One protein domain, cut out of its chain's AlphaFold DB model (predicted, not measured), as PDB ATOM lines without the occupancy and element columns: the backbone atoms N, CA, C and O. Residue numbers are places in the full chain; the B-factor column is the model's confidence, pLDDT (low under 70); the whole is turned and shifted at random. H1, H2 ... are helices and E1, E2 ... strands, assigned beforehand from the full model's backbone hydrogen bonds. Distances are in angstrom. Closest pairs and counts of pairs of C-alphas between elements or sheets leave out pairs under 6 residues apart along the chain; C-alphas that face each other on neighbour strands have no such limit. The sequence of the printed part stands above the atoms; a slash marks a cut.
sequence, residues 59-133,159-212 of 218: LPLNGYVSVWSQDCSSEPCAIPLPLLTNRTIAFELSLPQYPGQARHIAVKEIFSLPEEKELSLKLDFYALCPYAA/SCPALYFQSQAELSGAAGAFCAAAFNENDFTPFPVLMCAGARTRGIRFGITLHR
ATOM      1  N   LEU A  59     152.167 109.510 166.265       95.31
ATOM      2  CA  LEU A  59     153.593 109.797 166.220       95.31
ATOM      3  C   LEU A  59     154.284 108.711 165.385       95.31
ATOM      4  O   LEU A  59     154.328 107.557 165.826       95.31
ATOM      5  N   PRO A  60     154.826 109.035 164.200       97.31
ATOM      6  CA  PRO A  60     155.563 108.065 163.406       97.31
ATOM      7  C   PRO A  60     156.902 107.742 164.074       97.31
ATOM      8  O   PRO A  60     157.690 108.632 164.396       97.31
ATOM      9  N   LEU A  61     157.171 106.452 164.239       97.75
ATOM     10  CA  LEU A  61     158.399 105.918 164.806       97.75
ATOM     11  C   LEU A  61     159.133 105.133 163.728       97.75
ATOM     12  O   LEU A  61     158.664 104.092 163.275       97.75
ATOM     13  N   ASN A  62     160.283 105.658 163.306       97.94
ATOM     14  CA  ASN A  62     161.061 105.134 162.188       97.94
ATOM     15  C   ASN A  62     162.524 105.010 162.586       97.94
ATOM     16  O   ASN A  62     163.201 106.012 162.827       97.94
ATOM     17  N   GLY A  63     163.028 103.784 162.604       98.12
ATOM     18  CA  GLY A  63     164.419 103.534 162.932       98.12
ATOM     19  C   GLY A  63     164.861 102.144 162.532       98.12
ATOM     20  O   GLY A  63     164.355 101.540 161.583       98.12
ATOM     21  N   TYR A  64     165.851 101.650 163.256       98.38
ATOM     22  CA  TYR A  64     166.516 100.412 162.919       98.38
ATOM     23  C   TYR A  64     166.831  99.597 164.163       98.38
ATOM     24  O   TYR A  64     167.111 100.129 165.239       98.38
ATOM     25  N   VAL A  65     166.873  98.285 163.967       98.38
ATOM     26  CA  VAL A  65     167.354  97.318 164.946       98.38
ATOM     27  C   VAL A  65     168.577  96.620 164.390       98.38
ATOM     28  O   VAL A  65     168.649  96.258 163.214       98.38
ATOM     29  N   SER A  66     169.591  96.471 165.229       98.12
ATOM     30  CA  SER A  66     170.774  95.669 164.922       98.12
ATOM     31  C   SER A  66     170.984  94.642 166.012       98.12
ATOM     32  O   SER A  66     170.796  94.949 167.183       98.12
ATOM     33  N   VAL A  67     171.367  93.436 165.616       97.88
ATOM     34  CA  VAL A  67     171.662  92.317 166.503       97.88
ATOM     35  C   VAL A  67     173.167  92.123 166.545       97.88
ATOM     36  O   VAL A  67     173.840  92.178 165.510       97.88
ATOM     37  N   TRP A  68     173.696  91.868 167.731       97.50
ATOM     38  CA  TRP A  68     175.117  91.652 167.960       97.50
ATOM     39  C   TRP A  68     175.349  90.521 168.965       97.50
ATOM     40  O   TRP A  68     174.464  90.164 169.748       97.50
ATOM     41  N   SER A  69     176.548  89.950 168.933       96.50
ATOM     42  CA  SER A  69     177.052  89.026 169.950       96.50
ATOM     43  C   SER A  69     178.269  89.610 170.649       96.50
ATOM     44  O   SER A  69     178.950  90.479 170.115       96.50
ATOM     45  N   GLN A  70     178.550  89.149 171.859       96.75
ATOM     46  CA  GLN A  70     179.731  89.556 172.608       96.75
ATOM     47  C   GLN A  70     180.282  88.356 173.370       96.75
ATOM     48  O   GLN A  70     179.539  87.685 174.085       96.75
ATOM     49  N   ASP A  71     181.574  88.090 173.220       95.69
ATOM     50  CA  ASP A  71     182.264  87.064 173.996       95.69
ATOM     51  C   ASP A  71     182.765  87.660 175.320       95.69
ATOM     52  O   ASP A  71     183.567  88.591 175.333       95.69
ATOM     53  N   CYS A  72     182.270  87.135 176.435       95.56
ATOM     54  CA  CYS A  72     182.677  87.459 177.802       95.56
ATOM     55  C   CYS A  72     183.308  86.243 178.505       95.56
ATOM     56  O   CYS A  72     183.206  86.109 179.724       95.56
ATOM     57  N   SER A  73     183.927  85.323 177.759       94.44
ATOM     58  CA  SER A  73     184.720  84.222 178.330       94.44
ATOM     59  C   SER A  73     186.058  84.680 178.928       94.44
ATOM     60  O   SER A  73     186.658  83.946 179.713       94.44
ATOM     61  N   SER A  74     186.509  85.894 178.592       93.44
ATOM     62  CA  SER A  74     187.694  86.558 179.148       93.44
ATOM     63  C   SER A  74     187.337  87.937 179.719       93.44
ATOM     64  O   SER A  74     186.305  88.512 179.367       93.44
ATOM     65  N   GLU A  75     188.181  88.453 180.621       92.62
ATOM     66  CA  GLU A  75     188.064  89.805 181.173       92.62
ATOM     67  C   GLU A  75     189.174  90.722 180.617       92.62
ATOM     68  O   GLU A  75     190.352  90.362 180.705       92.62
ATOM     69  N   PRO A  76     188.835  91.911 180.075       93.69
ATOM     70  CA  PRO A  76     187.477  92.414 179.846       93.69
ATOM     71  C   PRO A  76     186.761  91.645 178.720       93.69
ATOM     72  O   PRO A  76     187.412  91.042 177.871       93.69
ATOM     73  N   CYS A  77     185.422  91.709 178.684       95.56
ATOM     74  CA  CYS A  77     184.654  91.176 177.552       95.56
ATOM     75  C   CYS A  77     185.174  91.739 176.219       95.56
ATOM     76  O   CYS A  77     185.562  92.909 176.132       95.56
ATOM     77  N   ALA A  78     185.078  90.941 175.157       96.94
ATOM     78  CA  ALA A  78     185.353  91.379 173.797       96.94
ATOM     79  C   ALA A  78     184.408  92.512 173.359       96.94
ATOM     80  O   ALA A  78     183.349  92.747 173.946       96.94
ATOM     81  N   ILE A  79     184.771  93.213 172.289       96.12
ATOM     82  CA  ILE A  79     183.899  94.213 171.659       96.12
ATOM     83  C   ILE A  79     182.715  93.489 170.987       96.12
ATOM     84  O   ILE A  79     182.933  92.445 170.367       96.12
ATOM     85  N   PRO A  80     181.476  94.014 171.077       96.75
ATOM     86  CA  PRO A  80     180.334  93.438 170.374       96.75
ATOM     87  C   PRO A  80     180.568  93.298 168.866       96.75
ATOM     88  O   PRO A  80     180.939  94.256 168.187       96.75
ATOM     89  N   LEU A  81     180.309  92.105 168.338       96.50
ATOM     90  CA  LEU A  81     180.389  91.782 166.922       96.50
ATOM     91  C   LEU A  81     178.995  91.870 166.285       96.50
ATOM     92  O   LEU A  81     178.050  91.258 166.793       96.50
ATOM     93  N   PRO A  82     178.833  92.605 165.172       96.50
ATOM     94  CA  PRO A  82     177.548  92.705 164.497       96.50
ATOM     95  C   PRO A  82     177.173  91.369 163.840       96.50
ATOM     96  O   PRO A  82     177.960  90.799 163.089       96.50
ATOM     97  N   LEU A  83     175.948  90.900 164.083       95.81
ATOM     98  CA  LEU A  83     175.365  89.725 163.419       95.81
ATOM     99  C   LEU A  83     174.365  90.136 162.336       95.81
ATOM    100  O   LEU A  83     174.381  89.608 161.227       95.81
ATOM    101  N   LEU A  84     173.518  91.115 162.652       96.19
ATOM    102  CA  LEU A  84     172.571  91.723 161.727       96.19
ATOM    103  C   LEU A  84     172.594  93.230 161.947       96.19
ATOM    104  O   LEU A  84     172.456  93.697 163.072       96.19
ATOM    105  N   THR A  85     172.734  94.005 160.880       96.50
ATOM    106  CA  THR A  85     172.774  95.467 160.969       96.50
ATOM    107  C   THR A  85     171.609  96.082 160.218       96.50
ATOM    108  O   THR A  85     171.341  95.685 159.085       96.50
ATOM    109  N   ASN A  86     171.020  97.124 160.796       97.19
ATOM    110  CA  ASN A  86     170.084  98.028 160.129       97.19
ATOM    111  C   ASN A  86     168.791  97.368 159.616       97.19
ATOM    112  O   ASN A  86     168.330  97.686 158.521       97.19
ATOM    113  N   ARG A  87     168.182  96.464 160.392       97.50
ATOM    114  CA  ARG A  87     166.816  96.002 160.111       97.50
ATOM    115  C   ARG A  87     165.856  97.164 160.352       97.50
ATOM    116  O   ARG A  87     165.721  97.597 161.489       97.50
ATOM    117  N   THR A  88     165.226  97.676 159.302       97.94
ATOM    118  CA  THR A  88     164.265  98.782 159.413       97.94
ATOM    119  C   THR A  88     163.040  98.358 160.213       97.94
ATOM    120  O   THR A  88     162.502  97.277 159.972       97.94
ATOM    121  N   ILE A  89     162.585  99.228 161.112       97.38
ATOM    122  CA  ILE A  89     161.292  99.111 161.783       97.38
ATOM    123  C   ILE A  89     160.575 100.462 161.678       97.38
ATOM    124  O   ILE A  89     161.180 101.509 161.921       97.38
ATOM    125  N   ALA A  90     159.301 100.423 161.291       97.25
ATOM    126  CA  ALA A  90     158.451 101.592 161.107       97.25
ATOM    127  C   ALA A  90     157.036 101.303 161.621       97.25
ATOM    128  O   ALA A  90     156.458 100.271 161.274       97.25
ATOM    129  N   PHE A  91     156.492 102.189 162.451       96.94
ATOM    130  CA  PHE A  91     155.130 102.093 162.986       96.94
ATOM    131  C   PHE A  91     154.633 103.461 163.459       96.94
ATOM    132  O   PHE A  91     155.399 104.417 163.548       96.94
ATOM    133  N   GLU A  92     153.346 103.555 163.775       97.06
ATOM    134  CA  GLU A  92     152.728 104.770 164.301       97.06
ATOM    135  C   GLU A  92     152.217 104.524 165.721       97.06
ATOM    136  O   GLU A  92     151.457 103.588 165.967       97.06
ATOM    137  N   LEU A  93     152.647 105.361 166.664       96.75
ATOM    138  CA  LEU A  93     152.175 105.339 168.045       96.75
ATOM    139  C   LEU A  93     151.113 106.421 168.227       96.75
ATOM    140  O   LEU A  93     151.418 107.610 168.156       96.75
ATOM    141  N   SER A  94     149.871 106.030 168.498       96.00
ATOM    142  CA  SER A  94     148.836 106.984 168.904       96.00
ATOM    143  C   SER A  94     149.256 107.705 170.183       96.00
ATOM    144  O   SER A  94     149.796 107.081 171.094       96.00
ATOM    145  N   LEU A  95     148.992 109.004 170.287       94.44
ATOM    146  CA  LEU A  95     149.302 109.787 171.482       94.44
ATOM    147  C   LEU A  95     148.074 109.899 172.402       94.44
ATOM    148  O   LEU A  95     146.941 110.001 171.918       94.44
ATOM    149  N   PRO A  96     148.255 109.856 173.735       93.62
ATOM    150  CA  PRO A  96     147.175 110.146 174.667       93.62
ATOM    151  C   PRO A  96     146.785 111.627 174.575       93.62
ATOM    152  O   PRO A  96     147.648 112.502 174.514       93.62
ATOM    153  N   GLN A  97     145.483 111.909 174.596       88.50
ATOM    154  CA  GLN A  97     144.958 113.279 174.498       88.50
ATOM    155  C   GLN A  97     144.658 113.868 175.881       88.50
ATOM    156  O   GLN A  97     144.761 115.075 176.090       88.50
ATOM    157  N   TYR A  98     144.331 113.017 176.858       87.88
ATOM    158  CA  TYR A  98     143.870 113.458 178.173       87.88
ATOM    159  C   TYR A  98     144.773 112.951 179.311       87.88
ATOM    160  O   TYR A  98     145.319 111.848 179.221       87.88
ATOM    161  N   PRO A  99     144.911 113.715 180.414       89.12
ATOM    162  CA  PRO A  99     145.594 113.255 181.622       89.12
ATOM    163  C   PRO A  99     145.043 111.925 182.136       89.12
ATOM    164  O   PRO A  99     143.833 111.722 182.198       89.12
ATOM    165  N   GLY A 100     145.943 111.027 182.526       89.81
ATOM    166  CA  GLY A 100     145.625 109.670 182.964       89.81
ATOM    167  C   GLY A 100     145.565 108.634 181.843       89.81
ATOM    168  O   GLY A 100     145.510 107.442 182.135       89.81
ATOM    169  N   GLN A 101     145.605 109.053 180.577       92.25
ATOM    170  CA  GLN A 101     145.629 108.128 179.449       92.25
ATOM    171  C   GLN A 101     147.042 107.631 179.145       92.25
ATOM    172  O   GLN A 101     148.031 108.357 179.263       92.25
ATOM    173  N   ALA A 102     147.108 106.397 178.660       95.38
ATOM    174  CA  ALA A 102     148.287 105.832 178.034       95.38
ATOM    175  C   ALA A 102     147.903 105.233 176.681       95.38
ATOM    176  O   ALA A 102     146.784 104.750 176.482       95.38
ATOM    177  N   ARG A 103     148.843 105.272 175.748       97.00
ATOM    178  CA  ARG A 103     148.766 104.590 174.461       97.00
ATOM    179  C   ARG A 103     149.984 103.701 174.308       97.00
ATOM    180  O   ARG A 103     151.041 103.995 174.865       97.00
ATOM    181  N   HIS A 104     149.808 102.607 173.583       97.56
ATOM    182  CA  HIS A 104     150.796 101.549 173.478       97.56
ATOM    183  C   HIS A 104     150.784 100.932 172.085       97.56
ATOM    184  O   HIS A 104     149.733 100.838 171.452       97.56
ATOM    185  N   ILE A 105     151.960 100.505 171.634       98.25
ATOM    186  CA  ILE A 105     152.119  99.621 170.485       98.25
ATOM    187  C   ILE A 105     153.185  98.570 170.794       98.25
ATOM    188  O   ILE A 105     154.233  98.879 171.367       98.25
ATOM    189  N   ALA A 106     152.908  97.327 170.399       98.25
ATOM    190  CA  ALA A 106     153.835  96.211 170.505       98.25
ATOM    191  C   ALA A 106     154.320  95.783 169.117       98.25
ATOM    192  O   ALA A 106     153.526  95.642 168.187       98.25
ATOM    193  N   VAL A 107     155.619  95.521 168.997       97.88
ATOM    194  CA  VAL A 107     156.260  95.015 167.780       97.88
ATOM    195  C   VAL A 107     157.024  93.748 168.130       97.88
ATOM    196  O   VAL A 107     157.744  93.705 169.127       97.88
ATOM    197  N   LYS A 108     156.881  92.706 167.313       98.31
ATOM    198  CA  LYS A 108     157.596  91.443 167.493       98.31
ATOM    199  C   LYS A 108     158.435  91.139 166.263       98.31
ATOM    200  O   LYS A 108     157.909  91.087 165.159       98.31
ATOM    201  N   GLU A 109     159.716  90.874 166.480       98.12
ATOM    202  CA  GLU A 109     160.663  90.449 165.452       98.12
ATOM    203  C   GLU A 109     161.326  89.137 165.872       98.12
ATOM    204  O   GLU A 109     161.543  88.874 167.057       98.12
ATOM    205  N   ILE A 110     161.660  88.305 164.890       97.81
ATOM    206  CA  ILE A 110     162.402  87.062 165.098       97.81
ATOM    207  C   ILE A 110     163.639  87.113 164.212       97.81
ATOM    208  O   ILE A 110     163.545  87.354 163.007       97.81
ATOM    209  N   PHE A 111     164.801  86.885 164.813       96.69
ATOM    210  CA  PHE A 111     166.086  86.883 164.130       96.69
ATOM    211  C   PHE A 111     166.680  85.477 164.126       96.69
ATOM    212  O   PHE A 111     166.904  84.887 165.185       96.69
ATOM    213  N   SER A 112     166.986  84.967 162.937       95.62
ATOM    214  CA  SER A 112     167.773  83.744 162.772       95.62
ATOM    215  C   SER A 112     169.257  84.070 162.947       95.62
ATOM    216  O   SER A 112     169.823  84.864 162.194       95.62
ATOM    217  N   LEU A 113     169.883  83.477 163.958       92.38
ATOM    218  CA  LEU A 113     171.302  83.615 164.269       92.38
ATOM    219  C   LEU A 113     172.087  82.392 163.756       92.38
ATOM    220  O   LEU A 113     171.490  81.357 163.451       92.38
ATOM    221  N   PRO A 114     173.432  82.469 163.687       89.44
ATOM    222  CA  PRO A 114     174.260  81.298 163.411       89.44
ATOM    223  C   PRO A 114     173.980  80.140 164.384       89.44
ATOM    224  O   PRO A 114     173.572  80.366 165.525       89.44
ATOM    225  N   GLU A 115     174.251  78.908 163.940       87.81
ATOM    226  CA  GLU A 115     174.032  77.668 164.711       87.81
ATOM    227  C   GLU A 115     172.552  77.381 165.035       87.81
ATOM    228  O   GLU A 115     172.245  76.881 166.115       87.81
ATOM    229  N   GLU A 116     171.639  77.721 164.114       77.56
ATOM    230  CA  GLU A 116     170.190  77.448 164.220       77.56
ATOM    231  C   GLU A 116     169.541  78.028 165.490       77.56
ATOM    232  O   GLU A 116     168.560  77.514 166.024       77.56
ATOM    233  N   LYS A 117     170.102  79.126 166.003       87.75
ATOM    234  CA  LYS A 117     169.581  79.823 167.180       87.75
ATOM    235  C   LYS A 117     168.599  80.901 166.743       87.75
ATOM    236  O   LYS A 117     168.899  81.692 165.857       87.75
ATOM    237  N   GLU A 118     167.471  80.998 167.428       95.94
ATOM    238  CA  GLU A 118     166.514  82.086 167.229       95.94
ATOM    239  C   GLU A 118     166.614  83.097 168.369       95.94
ATOM    240  O   GLU A 118     166.639  82.721 169.543       95.94
ATOM    241  N   LEU A 119     166.666  84.383 168.032       96.81
ATOM    242  CA  LEU A 119     166.486  85.475 168.984       96.81
ATOM    243  C   LEU A 119     165.145  86.140 168.697       96.81
ATOM    244  O   LEU A 119     164.964  86.770 167.657       96.81
ATOM    245  N   SER A 120     164.212  85.991 169.628       98.12
ATOM    246  CA  SER A 120     162.927  86.678 169.582       98.12
ATOM    247  C   SER A 120     163.037  87.998 170.334       98.12
ATOM    248  O   SER A 120     163.482  88.027 171.481       98.12
ATOM    249  N   LEU A 121     162.622  89.079 169.680       98.38
ATOM    250  CA  LEU A 121     162.540  90.421 170.236       98.38
ATOM    251  C   LEU A 121     161.074  90.838 170.300       98.38
ATOM    252  O   LEU A 121     160.387  90.857 169.278       98.38
ATOM    253  N   LYS A 122     160.619  91.232 171.484       98.56
ATOM    254  CA  LYS A 122     159.373  91.974 171.663       98.56
ATOM    255  C   LYS A 122     159.714  93.387 172.122       98.56
ATOM    256  O   LYS A 122     160.448  93.565 173.092       98.56
ATOM    257  N   LEU A 123     159.216  94.377 171.398       98.56
ATOM    258  CA  LEU A 123     159.329  95.788 171.726       98.56
ATOM    259  C   LEU A 123     157.957  96.312 172.116       98.56
ATOM    260  O   LEU A 123     156.998  96.120 171.374       98.56
ATOM    261  N   ASP A 124     157.881  97.009 173.239       98.56
ATOM    262  CA  ASP A 124     156.678  97.703 173.675       98.56
ATOM    263  C   ASP A 124     157.000  99.195 173.806       98.56
ATOM    264  O   ASP A 124     157.938  99.584 174.506       98.56
ATOM    265  N   PHE A 125     156.235 100.037 173.120       98.31
ATOM    266  CA  PHE A 125     156.379 101.490 173.165       98.31
ATOM    267  C   PHE A 125     155.142 102.098 173.797       98.31
ATOM    268  O   PHE A 125     154.025 101.741 173.431       98.31
ATOM    269  N   TYR A 126     155.343 103.029 174.721       98.31
ATOM    270  CA  TYR A 126     154.272 103.690 175.448       98.31
ATOM    271  C   TYR A 126     154.398 105.203 175.320       98.31
ATOM    272  O   TYR A 126     155.495 105.747 175.449       98.31
ATOM    273  N   ALA A 127     153.261 105.869 175.139       97.19
ATOM    274  CA  ALA A 127     153.100 107.301 175.353       97.19
ATOM    275  C   ALA A 127     152.120 107.493 176.513       97.19
ATOM    276  O   ALA A 127     150.989 107.005 176.469       97.19
ATOM    277  N   LEU A 128     152.563 108.175 177.564       95.94
ATOM    278  CA  LEU A 128     151.822 108.344 178.808       95.94
ATOM    279  C   LEU A 128     151.529 109.821 179.047       95.94
ATOM    280  O   LEU A 128     152.424 110.662 178.950       95.94
ATOM    281  N   CYS A 129     150.284 110.115 179.412       93.38
ATOM    282  CA  CYS A 129     149.885 111.415 179.915       93.38
ATOM    283  C   CYS A 129     149.625 111.335 181.426       93.38
ATOM    284  O   CYS A 129     148.609 110.777 181.843       93.38
ATOM    285  N   PRO A 130     150.506 111.864 182.288       90.25
ATOM    286  CA  PRO A 130     150.344 111.749 183.728       90.25
ATOM    287  C   PRO A 130     149.190 112.621 184.245       90.25
ATOM    288  O   PRO A 130     148.994 113.753 183.807       90.25
ATOM    289  N   TYR A 131     148.470 112.132 185.263       85.19
ATOM    290  CA  TYR A 131     147.381 112.872 185.924       85.19
ATOM    291  C   TYR A 131     147.817 114.239 186.479       85.19
ATOM    292  O   TYR A 131     147.054 115.204 186.456       85.19
ATOM    293  N   ALA A 132     149.051 114.333 186.987       70.88
ATOM    294  CA  ALA A 132     149.571 115.536 187.637       70.88
ATOM    295  C   ALA A 132     149.787 116.714 186.670       70.88
ATOM    296  O   ALA A 132     149.861 117.861 187.116       70.88
ATOM    297  N   ALA A 133     149.828 116.457 185.360       60.41
ATOM    298  CA  ALA A 133     150.062 117.482 184.349       60.41
ATOM    299  C   ALA A 133     148.959 118.565 184.345       60.41
ATOM    300  O   ALA A 133     149.228 119.721 184.034       60.41
ATOM    301  N   SER A 159     144.817 118.588 175.249       66.94
ATOM    302  CA  SER A 159     146.284 118.535 175.103       66.94
ATOM    303  C   SER A 159     146.967 118.027 176.375       66.94
ATOM    304  O   SER A 159     146.859 118.659 177.427       66.94
ATOM    305  N   CYS A 160     147.712 116.924 176.280       79.44
ATOM    306  CA  CYS A 160     148.577 116.451 177.355       79.44
ATOM    307  C   CYS A 160     149.798 117.380 177.522       79.44
ATOM    308  O   CYS A 160     150.663 117.375 176.647       79.44
ATOM    309  N   PRO A 161     149.934 118.149 178.621       75.19
ATOM    310  CA  PRO A 161     150.999 119.149 178.717       75.19
ATOM    311  C   PRO A 161     152.381 118.554 179.017       75.19
ATOM    312  O   PRO A 161     153.384 119.248 178.895       75.19
ATOM    313  N   ALA A 162     152.448 117.281 179.417       84.62
ATOM    314  CA  ALA A 162     153.696 116.584 179.706       84.62
ATOM    315  C   ALA A 162     153.608 115.130 179.232       84.62
ATOM    316  O   ALA A 162     153.298 114.234 180.014       84.62
ATOM    317  N   LEU A 163     153.852 114.898 177.941       91.62
ATOM    318  CA  LEU A 163     153.986 113.544 177.412       91.62
ATOM    319  C   LEU A 163     155.287 112.913 177.909       91.62
ATOM    320  O   LEU A 163     156.363 113.506 177.824       91.62
ATOM    321  N   TYR A 164     155.175 111.689 178.405       94.50
ATOM    322  CA  TYR A 164     156.309 110.856 178.767       94.50
ATOM    323  C   TYR A 164     156.295 109.594 177.915       94.50
ATOM    324  O   TYR A 164     155.236 109.006 177.683       94.50
ATOM    325  N   PHE A 165     157.472 109.164 177.479       97.44
ATOM    326  CA  PHE A 165     157.611 107.996 176.627       97.44
ATOM    327  C   PHE A 165     158.402 106.905 177.330       97.44
ATOM    328  O   PHE A 165     159.338 107.164 178.088       97.44
ATOM    329  N   GLN A 166     158.040 105.659 177.051       98.31
ATOM    330  CA  GLN A 166     158.773 104.499 177.529       98.31
ATOM    331  C   GLN A 166     158.964 103.513 176.384       98.31
ATOM    332  O   GLN A 166     158.040 103.273 175.609       98.31
ATOM    333  N   SER A 167     160.147 102.912 176.305       98.50
ATOM    334  CA  SER A 167     160.371 101.725 175.478       98.50
ATOM    335  C   SER A 167     160.782 100.559 176.359       98.50
ATOM    336  O   SER A 167     161.624 100.726 177.248       98.50
ATOM    337  N   GLN A 168     160.242  99.385 176.081       98.62
ATOM    338  CA  GLN A 168     160.647  98.128 176.692       98.62
ATOM    339  C   GLN A 168     161.096  97.167 175.593       98.62
ATOM    340  O   GLN A 168     160.539  97.163 174.497       98.62
ATOM    341  N   ALA A 169     162.118  96.377 175.889       98.56
ATOM    342  CA  ALA A 169     162.636  95.331 175.029       98.56
ATOM    343  C   ALA A 169     162.741  94.039 175.835       98.56
ATOM    344  O   ALA A 169     163.444  93.982 176.845       98.56
ATOM    345  N   GLU A 170     162.063  93.005 175.362       98.56
ATOM    346  CA  GLU A 170     162.139  91.655 175.897       98.56
ATOM    347  C   GLU A 170     162.823  90.752 174.867       98.56
ATOM    348  O   GLU A 170     162.400  90.661 173.709       98.56
ATOM    349  N   LEU A 171     163.910  90.109 175.290       98.00
ATOM    350  CA  LEU A 171     164.664  89.141 174.502       98.00
ATOM    351  C   LEU A 171     164.371  87.734 175.013       98.00
ATOM    352  O   LEU A 171     164.452  87.482 176.216       98.00
ATOM    353  N   SER A 172     164.078  86.820 174.092       96.94
ATOM    354  CA  SER A 172     163.892  85.394 174.379       96.94
ATOM    355  C   SER A 172     164.567  84.504 173.324       96.94
ATOM    356  O   SER A 172     164.973  84.958 172.251       96.94
ATOM    357  N   GLY A 173     164.720  83.213 173.640       94.88
ATOM    358  CA  GLY A 173     165.414  82.240 172.793       94.88
ATOM    359  C   GLY A 173     166.922  82.228 173.053       94.88
ATOM    360  O   GLY A 173     167.379  81.748 174.091       94.88
ATOM    361  N   ALA A 174     167.715  82.735 172.108       92.31
ATOM    362  CA  ALA A 174     169.176  82.705 172.168       92.31
ATOM    363  C   ALA A 174     169.776  83.493 173.347       92.31
ATOM    364  O   ALA A 174     170.898  83.182 173.762       92.31
ATOM    365  N   ALA A 175     169.034  84.473 173.868       93.75
ATOM    366  CA  ALA A 175     169.303  85.200 175.102       93.75
ATOM    367  C   ALA A 175     167.983  85.525 175.817       93.75
ATOM    368  O   ALA A 175     166.952  85.666 175.164       93.75
ATOM    369  N   GLY A 176     168.040  85.648 177.144       95.19
ATOM    370  CA  GLY A 176     166.940  86.119 177.985       95.19
ATOM    371  C   GLY A 176     167.294  87.463 178.613       95.19
ATOM    372  O   GLY A 176     168.297  87.548 179.323       95.19
ATOM    373  N   ALA A 177     166.513  88.507 178.340       97.50
ATOM    374  CA  ALA A 177     166.692  89.820 178.959       97.50
ATOM    375  C   ALA A 177     165.406  90.639 178.932       97.50
ATOM    376  O   ALA A 177     164.592  90.498 178.023       97.50
ATOM    377  N   PHE A 178     165.290  91.553 179.887       98.00
ATOM    378  CA  PHE A 178     164.302  92.619 179.874       98.00
ATOM    379  C   PHE A 178     165.019  93.945 180.108       98.00
ATOM    380  O   PHE A 178     165.753  94.094 181.087       98.00
ATOM    381  N   CYS A 179     164.814  94.898 179.208       98.50
ATOM    382  CA  CYS A 179     165.375  96.237 179.305       98.50
ATOM    383  C   CYS A 179     164.261  97.256 179.121       98.50
ATOM    384  O   CYS A 179     163.428  97.113 178.232       98.50
ATOM    385  N   ALA A 180     164.264  98.310 179.926       98.31
ATOM    386  CA  ALA A 180     163.299  99.388 179.814       98.31
ATOM    387  C   ALA A 180     163.999 100.731 179.977       98.31
ATOM    388  O   ALA A 180     164.959 100.851 180.738       98.31
ATOM    389  N   ALA A 181     163.506 101.734 179.263       98.31
ATOM    390  CA  ALA A 181     164.010 103.090 179.358       98.31
ATOM    391  C   ALA A 181     162.882 104.113 179.235       98.31
ATOM    392  O   ALA A 181     161.856 103.878 178.593       98.31
ATOM    393  N   ALA A 182     163.123 105.231 179.902       97.69
ATOM    394  CA  ALA A 182     162.295 106.410 180.036       97.69
ATOM    395  C   ALA A 182     162.823 107.512 179.117       97.69
ATOM    396  O   ALA A 182     164.033 107.745 179.114       97.69
ATOM    397  N   PHE A 183     161.956 108.220 178.395       96.75
ATOM    398  CA  PHE A 183     162.380 109.269 177.467       96.75
ATOM    399  C   PHE A 183     161.471 110.497 177.534       96.75
ATOM    400  O   PHE A 183     160.256 110.397 177.720       96.75
ATOM    401  N   ASN A 184     162.078 111.663 177.319       93.62
ATOM    402  CA  ASN A 184     161.348 112.823 176.817       93.62
ATOM    403  C   ASN A 184     161.110 112.668 175.299       93.62
ATOM    404  O   ASN A 184     161.638 111.756 174.662       93.62
ATOM    405  N   GLU A 185     160.336 113.574 174.709       92.25
ATOM    406  CA  GLU A 185     159.991 113.527 173.283       92.25
ATOM    407  C   GLU A 185     161.214 113.568 172.347       92.25
ATOM    408  O   GLU A 185     161.283 112.800 171.387       92.25
ATOM    409  N   ASN A 186     162.215 114.403 172.642       93.62
ATOM    410  CA  ASN A 186     163.414 114.565 171.804       93.62
ATOM    411  C   ASN A 186     164.330 113.330 171.834       93.62
ATOM    412  O   ASN A 186     165.022 113.021 170.860       93.62
ATOM    413  N   ASP A 187     164.346 112.605 172.953       96.06
ATOM    414  CA  ASP A 187     165.109 111.365 173.090       96.06
ATOM    415  C   ASP A 187     164.355 110.159 172.507       96.06
ATOM    416  O   ASP A 187     164.971 109.181 172.068       96.06
ATOM    417  N   PHE A 188     163.030 110.253 172.413       97.06
ATOM    418  CA  PHE A 188     162.184 109.212 171.845       97.06
ATOM    419  C   PHE A 188     162.017 109.316 170.322       97.06
ATOM    420  O   PHE A 188     161.908 108.296 169.645       97.06
ATOM    421  N   THR A 189     162.025 110.527 169.761       94.88
ATOM    422  CA  THR A 189     161.773 110.771 168.332       94.88
ATOM    423  C   THR A 189     163.069 110.938 167.522       94.88
ATOM    424  O   THR A 189     164.094 111.371 168.051       94.88
ATOM    425  N   PRO A 190     163.092 110.548 166.229       95.94
ATOM    426  CA  PRO A 190     162.075 109.771 165.505       95.94
ATOM    427  C   PRO A 190     162.059 108.283 165.905       95.94
ATOM    428  O   PRO A 190     161.215 107.527 165.435       95.94
ATOM    429  N   PHE A 191     163.017 107.855 166.729       97.44
ATOM    430  CA  PHE A 191     163.116 106.508 167.279       97.44
ATOM    431  C   PHE A 191     164.024 106.528 168.519       97.44
ATOM    432  O   PHE A 191     165.058 107.216 168.493       97.44
ATOM    433  N   PRO A 192     163.698 105.794 169.596       97.38
ATOM    434  CA  PRO A 192     164.541 105.770 170.780       97.38
ATOM    435  C   PRO A 192     165.831 104.992 170.518       97.38
ATOM    436  O   PRO A 192     165.874 104.038 169.736       97.38
ATOM    437  N   VAL A 193     166.895 105.392 171.211       98.00
ATOM    438  CA  VAL A 193     168.159 104.652 171.236       98.00
ATOM    439  C   VAL A 193     168.205 103.838 172.522       98.00
ATOM    440  O   VAL A 193     168.173 104.391 173.617       98.00
ATOM    441  N   LEU A 194     168.272 102.516 172.387       97.94
ATOM    442  CA  LEU A 194     168.291 101.572 173.504       97.94
ATOM    443  C   LEU A 194     169.195 100.395 173.146       97.94
ATOM    444  O   LEU A 194     169.087  99.835 172.055       97.94
ATOM    445  N   MET A 195     170.047  99.983 174.079       98.19
ATOM    446  CA  MET A 195     170.776  98.720 173.993       98.19
ATOM    447  C   MET A 195     170.195  97.743 175.003       98.19
ATOM    448  O   MET A 195     169.999  98.097 176.164       98.19
ATOM    449  N   CYS A 196     169.937  96.513 174.566       98.25
ATOM    450  CA  CYS A 196     169.456  95.454 175.440       98.25
ATOM    451  C   CYS A 196     170.215  94.167 175.169       98.25
ATOM    452  O   CYS A 196     170.404  93.803 174.011       98.25
ATOM    453  N   ALA A 197     170.657  93.480 176.217       97.62
ATOM    454  CA  ALA A 197     171.430  92.258 176.075       97.62
ATOM    455  C   ALA A 197     171.176  91.298 177.226       97.62
ATOM    456  O   ALA A 197     171.032  91.711 178.376       97.62
ATOM    457  N   GLY A 198     171.170  90.011 176.898       95.56
ATOM    458  CA  GLY A 198     171.073  88.925 177.863       95.56
ATOM    459  C   GLY A 198     172.328  88.069 177.848       95.56
ATOM    460  O   GLY A 198     172.978  87.896 176.811       95.56
ATOM    461  N   ALA A 199     172.669  87.520 179.010       87.88
ATOM    462  CA  ALA A 199     173.720  86.521 179.113       87.88
ATOM    463  C   ALA A 199     173.199  85.144 178.689       87.88
ATOM    464  O   ALA A 199     172.058  84.778 178.972       87.88
ATOM    465  N   ARG A 200     174.064  84.362 178.043       81.06
ATOM    466  CA  ARG A 200     173.861  82.936 177.789       81.06
ATOM    467  C   ARG A 200     174.871  82.115 178.594       81.06
ATOM    468  O   ARG A 200     175.826  82.627 179.176       81.06
ATOM    469  N   THR A 201     174.678  80.802 178.582       73.44
ATOM    470  CA  THR A 201     175.686  79.820 178.976       73.44
ATOM    471  C   THR A 201     176.999  80.026 178.208       73.44
ATOM    472  O   THR A 201     176.998  80.405 177.037       73.44
ATOM    473  N   ARG A 202     178.128  79.735 178.872       84.06
ATOM    474  CA  ARG A 202     179.501  79.822 178.322       84.06
ATOM    475  C   ARG A 202     180.015  81.236 178.021       84.06
ATOM    476  O   ARG A 202     180.915  81.387 177.207       84.06
ATOM    477  N   GLY A 203     179.466  82.260 178.672       90.44
ATOM    478  CA  GLY A 203     180.022  83.614 178.604       90.44
ATOM    479  C   GLY A 203     179.712  84.374 177.315       90.44
ATOM    480  O   GLY A 203     180.201  85.478 177.153       90.44
ATOM    481  N   ILE A 204     178.877  83.857 176.411       93.94
ATOM    482  CA  ILE A 204     178.430  84.622 175.237       93.94
ATOM    483  C   ILE A 204     177.190  85.440 175.608       93.94
ATOM    484  O   ILE A 204     176.256  84.926 176.228       93.94
ATOM    485  N   ARG A 205     177.155  86.706 175.198       95.81
ATOM    486  CA  ARG A 205     175.966  87.563 175.247       95.81
ATOM    487  C   ARG A 205     175.422  87.766 173.844       95.81
ATOM    488  O   ARG A 205     176.188  87.878 172.888       95.81
ATOM    489  N   PHE A 206     174.105  87.855 173.745       96.62
ATOM    490  CA  PHE A 206     173.440  88.378 172.558       96.62
ATOM    491  C   PHE A 206     172.656  89.613 172.958       96.62
ATOM    492  O   PHE A 206     172.086  89.671 174.054       96.62
ATOM    493  N   GLY A 207     172.634  90.589 172.067       97.50
ATOM    494  CA  GLY A 207     171.918  91.822 172.302       97.50
ATOM    495  C   GLY A 207     171.403  92.451 171.030       97.50
ATOM    496  O   GLY A 207     171.736  92.050 169.912       97.50
ATOM    497  N   ILE A 208     170.563  93.447 171.244       98.31
ATOM    498  CA  ILE A 208     170.040  94.325 170.219       98.31
ATOM    499  C   ILE A 208     170.437  95.762 170.523       98.31
ATOM    500  O   ILE A 208     170.691  96.137 171.671       98.31
ATOM    501  N   THR A 209     170.464  96.570 169.474       98.44
ATOM    502  CA  THR A 209     170.565  98.023 169.557       98.44
ATOM    503  C   THR A 209     169.469  98.626 168.695       98.44
ATOM    504  O   THR A 209     169.421  98.358 167.491       98.44
ATOM    505  N   LEU A 210     168.613  99.439 169.311       98.44
ATOM    506  CA  LEU A 210     167.711 100.360 168.629       98.44
ATOM    507  C   LEU A 210     168.493 101.621 168.274       98.44
ATOM    508  O   LEU A 210     169.205 102.163 169.125       98.44
ATOM    509  N   HIS A 211     168.388 102.091 167.034       98.00
ATOM    510  CA  HIS A 211     169.072 103.310 166.616       98.00
ATOM    511  C   HIS A 211     168.325 104.060 165.507       98.00
ATOM    512  O   HIS A 211     167.500 103.505 164.783       98.00
ATOM    513  N   ARG A 212     168.598 105.367 165.421       97.44
ATOM    514  CA  ARG A 212     167.897 106.317 164.538       97.44
ATOM    515  C   ARG A 212     168.437 106.338 163.112       97.44
ATOM    516  O   ARG A 212     167.731 106.717 162.188       97.44
TER     517      ARG A 212
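AT A GLANCE: This is residues 59 to 133 and 159 to 212 of the 218 residues of an uncharacterized protein of Elusimicrobia bacterium (UniProt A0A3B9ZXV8). This is a long, narrow sandwich of two four-stranded sheets, E2 E1 E8 E7 and E3 E4 E5 E6, loosely face to face with their strands running roughly lengthwise. E2 is beside E3 along one side and E7 beside E6 along the other, while the short helix H1, between E6 and E7 along the chain, only grazes the sheet E3 E4 E5 E6. The 129 printed residues hold eight named strands and one named helix, in the order E1 E2 E3 E4 E5 E6 H1 E7 E8; both sheets are antiparallel and the class is mostly strand. The whole is only just compact, close to loose, with a radius of gyration of the C-alphas of 16.3 A, and is elongated, spanning 51 by 26 by 21 A.

HOW THE PARTS SIT: In the sheet of E1, residues 59 to 71, E2, residues 81 to 94, E7, residues 194 to 199, and E8, residues 204 to 211, the order is E2 - E1 - E8 - E7. E1 and E2 form a hairpin at 157 degrees, with N 61 and O 91 2.8 A apart, within hydrogen-bond range. E1 and E8 are antiparallel at 158 degrees, with N 66 and O 209 at 3.0 A. E7 and E8 form a hairpin, with N 208 and O 196 at 2.8 A. The other sheet has E3, residues 102 to 113, E4, 117 to 128, E5, 164 to 173, and E6, 177 to 183, in that order. E3 and E4 form a hairpin, with N 107 and O 123 at 2.8 A. E4 and E5 are antiparallel at 165 degrees, with N 122 and O 170 at 2.9 A. E5 and E6 form a hairpin, with N 169 and O 179 at 2.8 A. Both sheets are twisted. Between the sheets, the closest C-alphas of E6 and E7 are those of Ala 177 and Gly 198, 4.6 A apart. Those of E2 and E3 are Ser 94 and Arg 103, 6.1 A apart. E4 and E8 are near each other; E1 and E5 are apart. H1, residues 185 to 188, only grazes the sheet E3 E4 E5 E6; it is too short for an O i to N i+4 pair, and its one O i to N i+3 pair is within range.

IN THESE COORDINATES: E1 begins at C-alpha 59, (153.593, 109.797, 166.220), and is 37.4 A long. E2, 35.1 A, bends by 58 degrees at residue 84. E3 is 34.8 A, E4 35.6 A and E5 30.6 A long. E8 ends at C-alpha 211, (169.072, 103.310, 166.616).

THE WHOLE: The C-alphas farthest apart are those of Ser 74 and Ser 159, 52.5 A. Residues 134 to 158 are not printed, and C-alphas 133 and 159 are 10.0 A apart across that cut. Of the links printed whole, none is long. Mean pLDDT of the printed part is 94.3; residues 133 and 159 are under 70.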